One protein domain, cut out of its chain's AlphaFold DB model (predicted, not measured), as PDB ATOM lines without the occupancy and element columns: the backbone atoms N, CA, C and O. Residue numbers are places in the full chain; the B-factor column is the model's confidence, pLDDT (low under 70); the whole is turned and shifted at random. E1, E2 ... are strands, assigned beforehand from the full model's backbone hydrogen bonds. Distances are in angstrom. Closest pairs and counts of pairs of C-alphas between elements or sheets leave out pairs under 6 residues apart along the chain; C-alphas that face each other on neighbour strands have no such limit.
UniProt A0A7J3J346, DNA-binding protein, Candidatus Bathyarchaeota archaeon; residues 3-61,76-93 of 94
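AT A GLANCE: This is residues 3 to 61 and 76 to 93 of the 94 residues of the protein "DNA-binding protein" of Candidatus Bathyarchaeota archaeon (UniProt A0A7J3J346). A long ribbon of three strands, E3, E4 and E5, makes the length of this domain, and a small hairpin, E6 and E7, is turned across one end of it, joined to E3 by a short pairing. A second small hairpin, E1 and E2, sits beside the E5 edge with E1 toward E5, and the two small hairpins stay clear of each other. The printed part has 77 residues with no named helix and seven named strands, E1 to E7 in order along the chain, so numbered from first to last, and its class is all strand. The larger sheet runs E5, E4, E3, E6, E7, is mixed, and is curled like part of a barrel; E1 and E2 make an antiparallel sheet of two. The whole is loose, with a radius of gyration of the C-alphas of 14.5 A and spans of 42 by 29 by 18 A.

IN THESE COORDINATES: Find C-alpha 20 at (8.540, -16.788, -21.651), where E3, residues 20 to 31, begins; it runs 30.8 A and bends by 63 degrees at residue 23. E4, residues 36 to 45, comes back over 28.4 A, and E5, residues 51 to 56, covers 14.2 A. E6 is residues 79 to 83, 12.3 A, and E7 is residues 88 to 92, 11.9 A, ending at C-alpha 92 at (26.562, -41.608, -13.530). Go back to C-alpha 3 at (21.040, -26.946, -28.628) for E1, residues 3 to 6, 9.7 A; E2, residues 9 to 13, follows with 13.4 A.

HOW THE PARTS SIT: Begin with E3, E4 and E5, a meander, each strand the antiparallel neighbour of the one before. In the hairpin of E3 and E4, N 25 and O 41 are 2.9 A apart, within hydrogen-bond range; in the hairpin of E4 and E5, N 52 and O 44 are 2.8 A apart. The pairing of E3 is staggered: residues 20 to 30 pair with E4, and residues 30 to 31 with E6. E6 is parallel to E3 there, with N 80 and O 30 at 2.8 A. E6 and E7 form an antiparallel hairpin, with N 90 and O 81 at 2.9 A, and E7 is an edge strand, as is E5. Now look at the hairpin of E1 and E2, antiparallel at 141 degrees, where N 4 and O 11 are 2.8 A apart. The closest C-alphas of E1 and E5 are those of Gly 3 and His 55, 4.6 A apart. E2 and E5 are near each other, with 8 pairs of C-alphas within 10 A. E1 is apart from E6 and E7.

THE WHOLE: The C-alphas farthest apart are those of Asp 33 and Asn 48, 43.5 A. Residues 62 to 75 are not printed, and C-alphas 61 and 76 are 30.3 A apart across this cut, which lies in the link from E5 to E6. Of the links that are printed whole, that from E2 to E3 is short and the others are tight. The mean pLDDT of the printed part is 95.0, and no printed residue is under 70.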
ATOM      1  N   GLY A   3      20.153 -25.939 -28.066       97.31
ATOM      2  CA  GLY A   3      21.040 -26.946 -28.628       97.31
ATOM      3  C   GLY A   3      20.277 -28.193 -29.066       97.31
ATOM      4  O   GLY A   3      19.357 -28.648 -28.384       97.31
ATOM      5  N   TYR A   4      20.704 -28.765 -30.187       94.88
ATOM      6  CA  TYR A   4      20.271 -30.065 -30.690       94.88
ATOM      7  C   TYR A   4      21.501 -30.908 -31.033       94.88
ATOM      8  O   TYR A   4      22.310 -30.513 -31.874       94.88
ATOM      9  N   TYR A   5      21.656 -32.056 -30.375       93.56
ATOM     10  CA  TYR A   5      22.797 -32.938 -30.595       93.56
ATOM     11  C   TYR A   5      22.566 -33.845 -31.805       93.56
ATOM     12  O   TYR A   5      21.565 -34.558 -31.880       93.56
ATOM     13  N   ARG A   6      23.495 -33.831 -32.761       91.25
ATOM     14  CA  ARG A   6      23.435 -34.649 -33.972       91.25
ATOM     15  C   ARG A   6      24.834 -35.038 -34.413       91.25
ATOM     16  O   ARG A   6      25.681 -34.169 -34.573       91.25
ATOM     17  N   GLU A   7      25.042 -36.328 -34.674       87.50
ATOM     18  CA  GLU A   7      26.280 -36.839 -35.288       87.50
ATOM     19  C   GLU A   7      27.549 -36.390 -34.533       87.50
ATOM     20  O   GLU A   7      28.520 -35.933 -35.130       87.50
ATOM     21  N   GLY A   8      27.537 -36.475 -33.200       86.94
ATOM     22  CA  GLY A   8      28.714 -36.147 -32.393       86.94
ATOM     23  C   GLY A   8      28.866 -34.662 -32.034       86.94
ATOM     24  O   GLY A   8      29.802 -34.303 -31.317       86.94
ATOM     25  N   THR A   9      27.986 -33.781 -32.528       90.69
ATOM     26  CA  THR A   9      28.119 -32.326 -32.368       90.69
ATOM     27  C   THR A   9      26.794 -31.629 -32.057       90.69
ATOM     28  O   THR A   9      25.720 -32.076 -32.458       90.69
ATOM     29  N   TYR A  10      26.863 -30.494 -31.360       91.81
ATOM     30  CA  TYR A  10      25.705 -29.632 -31.143       91.81
ATOM     31  C   TYR A  10      25.469 -28.713 -32.342       91.81
ATOM     32  O   TYR A  10      26.369 -28.030 -32.836       91.81
ATOM     33  N   LYS A  11      24.218 -28.675 -32.797       95.06
ATOM     34  CA  LYS A  11      23.671 -27.633 -33.667       95.06
ATOM     35  C   LYS A  11      22.866 -26.657 -32.821       95.06
ATOM     36  O   LYS A  11      22.290 -27.044 -31.806       95.06
ATOM     37  N   TYR A  12      22.824 -25.404 -33.253       95.81
ATOM     38  CA  TYR A  12      22.255 -24.310 -32.475       95.81
ATOM     39  C   TYR A  12      21.058 -23.690 -33.181       95.81
ATOM     40  O   TYR A  12      21.091 -23.453 -34.389       95.81
ATOM     41  N   ILE A  13      20.024 -23.391 -32.402       96.06
ATOM     42  CA  ILE A  13      18.847 -22.633 -32.813       96.06
ATOM     43  C   ILE A  13      18.838 -21.350 -31.983       96.06
ATOM     44  O   ILE A  13      18.659 -21.373 -30.760       96.06
ATOM     45  N   ASN A  14      19.069 -20.224 -32.651       95.88
ATOM     46  CA  ASN A  14      19.036 -18.910 -32.023       95.88
ATOM     47  C   ASN A  14      17.622 -18.343 -32.124       95.88
ATOM     48  O   ASN A  14      17.074 -18.216 -33.217       95.88
ATOM     49  N   LEU A  15      17.045 -18.017 -30.972       95.69
ATOM     50  CA  LEU A  15      15.751 -17.362 -30.861       95.69
ATOM     51  C   LEU A  15      16.012 -15.970 -30.286       95.69
ATOM     52  O   LEU A  15      16.136 -15.818 -29.076       95.69
ATOM     53  N   ASP A  16      16.187 -14.988 -31.167       93.88
ATOM     54  CA  ASP A  16      16.535 -13.613 -30.794       93.88
ATOM     55  C   ASP A  16      15.273 -12.748 -30.702       93.88
ATOM     56  O   ASP A  16      14.951 -11.963 -31.593       93.88
ATOM     57  N   ARG A  17      14.470 -13.020 -29.670       95.00
ATOM     58  CA  ARG A  17      13.233 -12.298 -29.347       95.00
ATOM     59  C   ARG A  17      12.840 -12.530 -27.883       95.00
ATOM     60  O   ARG A  17      13.326 -13.494 -27.291       95.00
ATOM     61  N   PRO A  18      11.955 -11.700 -27.300       96.06
ATOM     62  CA  PRO A  18      11.374 -11.979 -25.990       96.06
ATOM     63  C   PRO A  18      10.623 -13.312 -25.991       96.06
ATOM     64  O   PRO A  18       9.870 -13.605 -26.922       96.06
ATOM     65  N   LEU A  19      10.856 -14.123 -24.962       97.88
ATOM     66  CA  LEU A  19      10.246 -15.436 -24.786       97.88
ATOM     67  C   LEU A  19       9.983 -15.679 -23.302       97.88
ATOM     68  O   LEU A  19      10.802 -15.309 -22.461       97.88
ATOM     69  N   GLU A  20       8.882 -16.357 -23.005       98.12
ATOM     70  CA  GLU A  20       8.540 -16.788 -21.651       98.12
ATOM     71  C   GLU A  20       9.098 -18.185 -21.373       98.12
ATOM     72  O   GLU A  20       9.005 -19.076 -22.221       98.12
ATOM     73  N   ILE A  21       9.658 -18.407 -20.181       98.25
ATOM     74  CA  ILE A  21      10.115 -19.738 -19.759       98.25
ATOM     75  C   ILE A  21       8.890 -20.547 -19.326       98.25
ATOM     76  O   ILE A  21       8.348 -20.340 -18.246       98.25
ATOM     77  N   ALA A  22       8.472 -21.503 -20.154       98.12
ATOM     78  CA  ALA A  22       7.355 -22.391 -19.837       98.12
ATOM     79  C   ALA A  22       7.788 -23.573 -18.953       98.12
ATOM     80  O   ALA A  22       7.022 -24.051 -18.120       98.12
ATOM     81  N   SER A  23       9.019 -24.061 -19.132       98.25
ATOM     82  CA  SER A  23       9.626 -25.068 -18.255       98.25
ATOM     83  C   SER A  23      11.146 -25.031 -18.362       98.25
ATOM     84  O   SER A  23      11.678 -24.800 -19.447       98.25
ATOM     85  N   CYS A  24      11.837 -25.308 -17.260       98.25
ATOM     86  CA  CYS A  24      13.292 -25.401 -17.196       98.25
ATOM     87  C   CYS A  24      13.643 -26.574 -16.278       98.25
ATOM     88  O   CYS A  24      13.364 -26.524 -15.082       98.25
ATOM     89  N   ILE A  25      14.159 -27.664 -16.846       98.56
ATOM     90  CA  ILE A  25      14.342 -28.938 -16.137       98.56
ATOM     91  C   ILE A  25      15.757 -29.437 -16.386       98.56
ATOM     92  O   ILE A  25      16.226 -29.477 -17.524       98.56
ATOM     93  N   GLY A  26      16.438 -29.851 -15.326       97.19
ATOM     94  CA  GLY A  26      17.812 -30.307 -15.429       97.19
ATOM     95  C   GLY A  26      18.369 -30.867 -14.135       97.19
ATOM     96  O   GLY A  26      17.639 -31.121 -13.179       97.19
ATOM     97  N   ASN A  27      19.682 -31.062 -14.130       96.50
ATOM     98  CA  ASN A  27      20.458 -31.465 -12.966       96.50
ATOM     99  C   ASN A  27      21.784 -30.706 -12.914       96.50
ATOM    100  O   ASN A  27      22.273 -30.186 -13.922       96.50
ATOM    101  N   ILE A  28      22.344 -30.676 -11.712       96.00
ATOM    102  CA  ILE A  28      23.674 -30.163 -11.411       96.00
ATOM    103  C   ILE A  28      24.483 -31.366 -10.929       96.00
ATOM    104  O   ILE A  28      24.032 -32.091 -10.044       96.00
ATOM    105  N   ALA A  29      25.626 -31.609 -11.556       96.19
ATOM    106  CA  ALA A  29      26.506 -32.737 -11.276       96.19
ATOM    107  C   ALA A  29      27.968 -32.278 -11.337       96.19
ATOM    108  O   ALA A  29      28.255 -31.202 -11.862       96.19
ATOM    109  N   ILE A  30      28.881 -33.097 -10.829       95.50
ATOM    110  CA  ILE A  30      30.326 -32.857 -10.903       95.50
ATOM    111  C   ILE A  30      30.934 -33.805 -11.937       95.50
ATOM    112  O   ILE A  30      30.514 -34.955 -12.039       95.50
ATOM    113  N   ASP A  31      31.883 -33.353 -12.743       95.44
ATOM    114  CA  ASP A  31      32.583 -34.237 -13.677       95.44
ATOM    115  C   ASP A  31      33.842 -34.889 -13.081       95.44
ATOM    116  O   ASP A  31      34.179 -34.705 -11.912       95.44
ATOM    117  N   GLU A  32      34.527 -35.696 -13.894       92.88
ATOM    118  CA  GLU A  32      35.754 -36.413 -13.515       92.88
ATOM    119  C   GLU A  32      36.908 -35.490 -13.079       92.88
ATOM    120  O   GLU A  32      37.789 -35.931 -12.339       92.88
ATOM    121  N   ASP A  33      36.886 -34.219 -13.491       94.38
ATOM    122  CA  ASP A  33      37.901 -33.213 -13.165       94.38
ATOM    123  C   ASP A  33      37.520 -32.385 -11.919       94.38
ATOM    124  O   ASP A  33      38.309 -31.565 -11.448       94.38
ATOM    125  N   GLY A  34      36.331 -32.614 -11.348       94.38
ATOM    126  CA  GLY A  34      35.803 -31.856 -10.212       94.38
ATOM    127  C   GLY A  34      35.023 -30.598 -10.607       94.38
ATOM    128  O   GLY A  34      34.627 -29.827  -9.729       94.38
ATOM    129  N   GLU A  35      34.764 -30.387 -11.899       95.62
ATOM    130  CA  GLU A  35      34.068 -29.207 -12.401       95.62
ATOM    131  C   GLU A  35      32.547 -29.374 -12.340       95.62
ATOM    132  O   GLU A  35      31.985 -30.447 -12.578       95.62
ATOM    133  N   THR A  36      31.850 -28.276 -12.038       95.31
ATOM    134  CA  THR A  36      30.384 -28.274 -11.996       95.31
ATOM    135  C   THR A  36      29.804 -28.265 -13.405       95.31
ATOM    136  O   THR A  36      30.026 -27.334 -14.180       95.31
ATOM    137  N   ILE A  37      28.970 -29.257 -13.713       96.12
ATOM    138  CA  ILE A  37      28.194 -29.334 -14.946       96.12
ATOM    139  C   ILE A  37      26.712 -29.149 -14.643       96.12
ATOM    140  O   ILE A  37      26.079 -29.945 -13.950       96.12
ATOM    141  N   ILE A  38      26.146 -28.115 -15.256       95.88
ATOM    142  CA  ILE A  38      24.712 -27.845 -15.267       95.88
ATOM    143  C   ILE A  38      24.162 -28.360 -16.596       95.88
ATOM    144  O   ILE A  38      24.498 -27.835 -17.657       95.88
ATOM    145  N   HIS A  39      23.319 -29.389 -16.548       97.12
ATOM    146  CA  HIS A  39      22.652 -29.923 -17.732       97.12
ATOM    147  C   HIS A  39      21.158 -29.636 -17.656       97.12
ATOM    148  O   HIS A  39      20.449 -30.232 -16.845       97.12
ATOM    149  N   VAL A  40      20.688 -28.732 -18.513       97.88
ATOM    150  CA  VAL A  40      19.320 -28.210 -18.479       97.88
ATOM    151  C   VAL A  40      18.709 -28.243 -19.871       97.88
ATOM    152  O   VAL A  40      19.334 -27.848 -20.855       97.88
ATOM    153  N   HIS A  41      17.461 -28.685 -19.946       98.56
ATOM    154  CA  HIS A  41      16.586 -28.480 -21.089       98.56
ATOM    155  C   HIS A  41      15.537 -27.426 -20.738       98.56
ATOM    156  O   HIS A  41      15.066 -27.343 -19.601       98.56
ATOM    157  N   VAL A  42      15.164 -26.623 -21.727       98.62
ATOM    158  CA  VAL A  42      14.185 -25.549 -21.568       98.62
ATOM    159  C   VAL A  42      13.096 -25.677 -22.626       98.62
ATOM    160  O   VAL A  42      13.361 -26.107 -23.751       98.62
ATOM    161  N   VAL A  43      11.881 -25.277 -22.261       98.56
ATOM    162  CA  VAL A  43      10.806 -24.941 -23.197       98.56
ATOM    163  C   VAL A  43      10.476 -23.475 -23.000       98.56
ATOM    164  O   VAL A  43      10.232 -23.036 -21.875       98.56
ATOM    165  N   VAL A  44      10.470 -22.734 -24.098       98.44
ATOM    166  CA  VAL A  44      10.149 -21.312 -24.129       98.44
ATOM    167  C   VAL A  44       8.981 -21.053 -25.072       98.44
ATOM    168  O   VAL A  44       8.848 -21.742 -26.086       98.44
ATOM    169  N   ALA A  45       8.137 -20.083 -24.737       98.50
ATOM    170  CA  ALA A  45       6.965 -19.710 -25.518       98.50
ATOM    171  C   ALA A  45       7.102 -18.290 -26.077       98.50
ATOM    172  O   ALA A  45       7.608 -17.399 -25.394       98.50
ATOM    173  N   ASP A  46       6.659 -18.082 -27.316       97.94
ATOM    174  CA  ASP A  46       6.540 -16.745 -27.897       97.94
ATOM    175  C   ASP A  46       5.144 -16.135 -27.704       97.94
ATOM    176  O   ASP A  46       4.225 -16.762 -27.180       97.94
ATOM    177  N   GLU A  47       4.991 -14.888 -28.148       97.56
ATOM    178  CA  GLU A  47       3.756 -14.100 -28.052       97.56
ATOM    179  C   GLU A  47       2.531 -14.733 -28.737       97.56
ATOM    180  O   GLU A  47       1.398 -14.390 -28.405       97.56
ATOM    181  N   ASN A  48       2.737 -15.676 -29.663       97.75
ATOM    182  CA  ASN A  48       1.659 -16.396 -30.343       97.75
ATOM    183  C   ASN A  48       1.332 -17.735 -29.658       97.75
ATOM    184  O   ASN A  48       0.515 -18.505 -30.165       97.75
ATOM    185  N   GLY A  49       1.982 -18.038 -28.528       96.62
ATOM    186  CA  GLY A  49       1.883 -19.320 -27.834       96.62
ATOM    187  C   GLY A  49       2.680 -20.447 -28.503       96.62
ATOM    188  O   GLY A  49       2.512 -21.612 -28.141       96.62
ATOM    189  N   GLY A  50       3.540 -20.133 -29.478       98.19
ATOM    190  CA  GLY A  50       4.426 -21.108 -30.102       98.19
ATOM    191  C   GLY A  50       5.496 -21.566 -29.116       98.19
ATOM    192  O   GLY A  50       6.175 -20.734 -28.520       98.19
ATOM    193  N   ALA A  51       5.658 -22.881 -28.949       98.12
ATOM    194  CA  ALA A  51       6.612 -23.464 -28.010       98.12
ATOM    195  C   ALA A  51       7.867 -23.991 -28.721       98.12
ATOM    196  O   ALA A  51       7.784 -24.728 -29.706       98.12
ATOM    197  N   PHE A  52       9.035 -23.660 -28.175       98.25
ATOM    198  CA  PHE A  52      10.341 -24.085 -28.671       98.25
ATOM    199  C   PHE A  52      11.102 -24.765 -27.540       98.25
ATOM    200  O   PHE A  52      11.221 -24.207 -26.452       98.25
ATOM    201  N   GLY A  53      11.610 -25.971 -27.789       98.00
ATOM    202  CA  GLY A  53      12.278 -26.779 -26.774       98.00
ATOM    203  C   GLY A  53      13.642 -27.285 -27.222       98.00
ATOM    204  O   GLY A  53      13.861 -27.535 -28.408       98.00
ATOM    205  N   GLY A  54      14.560 -27.443 -26.273       97.88
ATOM    206  CA  GLY A  54      15.880 -28.012 -26.530       97.88
ATOM    207  C   GLY A  54      16.827 -27.898 -25.342       97.88
ATOM    208  O   GLY A  54      16.436 -27.478 -24.252       97.88
ATOM    209  N   HIS A  55      18.089 -28.262 -25.569       98.12
ATOM    210  CA  HIS A  55      19.153 -28.090 -24.583       98.12
ATOM    211  C   HIS A  55      19.442 -26.598 -24.385       98.12
ATOM    212  O   HIS A  55      19.628 -25.873 -25.364       98.12
ATOM    213  N   LEU A  56      19.480 -26.114 -23.145       97.94
ATOM    214  CA  LEU A  56      19.777 -24.713 -22.868       97.94
ATOM    215  C   LEU A  56      21.278 -24.466 -23.034       97.94
ATOM    216  O   LEU A  56      22.083 -24.955 -22.248       97.94
ATOM    217  N   MET A  57      21.659 -23.688 -24.045       96.38
ATOM    218  CA  MET A  57      23.061 -23.330 -24.251       96.38
ATOM    219  C   MET A  57      23.452 -22.096 -23.432       96.38
ATOM    220  O   MET A  57      22.632 -21.202 -23.191       96.38
ATOM    221  N   GLN A  58      24.739 -22.008 -23.086       93.06
ATOM    222  CA  GLN A  58      25.347 -20.797 -22.533       93.06
ATOM    223  C   GLN A  58      25.120 -19.586 -23.458       93.06
ATOM    224  O   GLN A  58      24.976 -19.731 -24.672       93.06
ATOM    225  N   GLY A  59      25.080 -18.382 -22.880       90.56
ATOM    226  CA  GLY A  59      24.767 -17.159 -23.629       90.56
ATOM    227  C   GLY A  59      23.267 -16.947 -23.843       90.56
ATOM    228  O   GLY A  59      22.867 -16.297 -24.802       90.56
ATOM    229  N   SER A  60      22.436 -17.499 -22.954       92.69
ATOM    230  CA  SER A  60      20.985 -17.287 -22.920       92.69
ATOM    231  C   SER A  60      20.636 -16.364 -21.741       92.69
ATOM    232  O   SER A  60      20.409 -16.866 -20.641       92.69
ATOM    233  N   PRO A  61      20.681 -15.028 -21.912       94.06
ATOM    234  CA  PRO A  61      20.449 -14.089 -20.819       94.06
ATOM    235  C   PRO A  61      18.983 -14.087 -20.374       94.06
ATOM    236  O   PRO A  61      18.067 -14.200 -21.188       94.06
ATOM    237  N   VAL A  76      23.907 -38.425  -2.342       88.19
ATOM    238  CA  VAL A  76      24.055 -38.850  -3.739       88.19
ATOM    239  C   VAL A  76      25.259 -38.154  -4.355       88.19
ATOM    240  O   VAL A  76      25.363 -36.928  -4.344       88.19
ATOM    241  N   ASN A  77      26.160 -38.934  -4.949       86.81
ATOM    242  CA  ASN A  77      27.269 -38.392  -5.720       86.81
ATOM    243  C   ASN A  77      26.873 -38.313  -7.198       86.81
ATOM    244  O   ASN A  77      27.095 -39.246  -7.960       86.81
ATOM    245  N   LEU A  78      26.231 -37.211  -7.596       92.44
ATOM    246  CA  LEU A  78      25.864 -36.991  -8.994       92.44
ATOM    247  C   LEU A  78      27.118 -36.682  -9.808       92.44
ATOM    248  O   LEU A  78      27.606 -35.546  -9.799       92.44
ATOM    249  N   LYS A  79      27.614 -37.685 -10.531       95.00
ATOM    250  CA  LYS A  79      28.780 -37.537 -11.397       95.00
ATOM    251  C   LYS A  79      28.402 -37.499 -12.860       95.00
ATOM    252  O   LYS A  79      27.363 -38.007 -13.276       95.00
ATOM    253  N   ARG A  80      29.266 -36.896 -13.669       96.12
ATOM    254  CA  ARG A  80      29.216 -37.038 -15.118       96.12
ATOM    255  C   ARG A  80      30.533 -37.559 -15.669       96.12
ATOM    256  O   ARG A  80      31.555 -36.894 -15.538       96.12
ATOM    257  N   ILE A  81      30.472 -38.710 -16.332       95.62
ATOM    258  CA  ILE A  81      31.631 -39.413 -16.895       95.62
ATOM    259  C   ILE A  81      31.597 -39.313 -18.416       95.62
ATOM    260  O   ILE A  81      30.530 -39.412 -19.037       95.62
ATOM    261  N   PHE A  82      32.756 -39.086 -19.030       95.31
ATOM    262  CA  PHE A  82      32.871 -39.050 -20.478       95.31
ATOM    263  C   PHE A  82      32.665 -40.441 -21.091       95.31
ATOM    264  O   PHE A  82      33.474 -41.356 -20.927       95.31
ATOM    265  N   ASP A  83      31.603 -40.572 -21.878       93.88
ATOM    266  CA  ASP A  83      31.325 -41.760 -22.665       93.88
ATOM    267  C   ASP A  83      31.863 -41.604 -24.095       93.88
ATOM    268  O   ASP A  83      31.430 -40.750 -24.874       93.88
ATOM    269  N   LYS A  84      32.801 -42.482 -24.464       93.00
ATOM    270  CA  LYS A  84      33.455 -42.467 -25.783       93.00
ATOM    271  C   LYS A  84      32.506 -42.816 -26.927       93.00
ATOM    272  O   LYS A  84      32.750 -42.378 -28.048       93.00
ATOM    273  N   ALA A  85      31.474 -43.621 -26.675       91.69
ATOM    274  CA  ALA A  85      30.549 -44.054 -27.719       91.69
ATOM    275  C   ALA A  85      29.639 -42.907 -28.175       91.69
ATOM    276  O   ALA A  85      29.369 -42.762 -29.368       91.69
ATOM    277  N   THR A  86      29.198 -42.076 -27.231       90.69
ATOM    278  CA  THR A  86      28.332 -40.923 -27.490       90.69
ATOM    279  C   THR A  86      29.087 -39.608 -27.616       90.69
ATOM    280  O   THR A  86      28.497 -38.658 -28.108       90.69
ATOM    281  N   ASN A  87      30.364 -39.537 -27.220       91.81
ATOM    282  CA  ASN A  87      31.154 -38.302 -27.153       91.81
ATOM    283  C   ASN A  87      30.504 -37.240 -26.240       91.81
ATOM    284  O   ASN A  87      30.492 -36.046 -26.551       91.81
ATOM    285  N   LEU A  88      29.919 -37.685 -25.123       94.19
ATOM    286  CA  LEU A  88      29.200 -36.855 -24.157       94.19
ATOM    287  C   LEU A  88      29.588 -37.214 -22.723       94.19
ATOM    288  O   LEU A  88      29.950 -38.347 -22.427       94.19
ATOM    289  N   LYS A  89      29.445 -36.248 -21.812       94.88
ATOM    290  CA  LYS A  89      29.517 -36.484 -20.366       94.88
ATOM    291  C   LYS A  89      28.141 -36.931 -19.860       94.88
ATOM    292  O   LYS A  89      27.237 -36.101 -19.705       94.88
ATOM    293  N   LEU A  90      27.954 -38.233 -19.663       95.31
ATOM    294  CA  LEU A  90      26.683 -38.837 -19.248       95.31
ATOM    295  C   LEU A  90      26.564 -38.858 -17.727       95.31
ATOM    296  O   LEU A  90      27.575 -38.885 -17.042       95.31
ATOM    297  N   LEU A  91      25.332 -38.801 -17.212       94.62
ATOM    298  CA  LEU A  91      25.093 -38.884 -15.772       94.62
ATOM    299  C   LEU A  91      25.410 -40.301 -15.289       94.62
ATOM    300  O   LEU A  91      24.918 -41.262 -15.879       94.62
ATOM    301  N   ASP A  92      26.187 -40.385 -14.221       90.94
ATOM    302  CA  ASP A  92      26.562 -41.608 -13.530       90.94
ATOM    303  C   ASP A  92      26.093 -41.523 -12.070       90.94
ATOM    304  O   ASP A  92      26.191 -40.462 -11.441       90.94
ATOM    305  N   LEU A  93      25.501 -42.611 -11.578       80.44
ATOM    306  CA  LEU A  93      24.852 -42.685 -10.261       80.44
ATOM    307  C   LEU A  93      25.512 -43.720  -9.336       80.44
ATOM    308  O   LEU A  93      24.961 -43.997  -8.269       80.44
TER     309      LEU A  93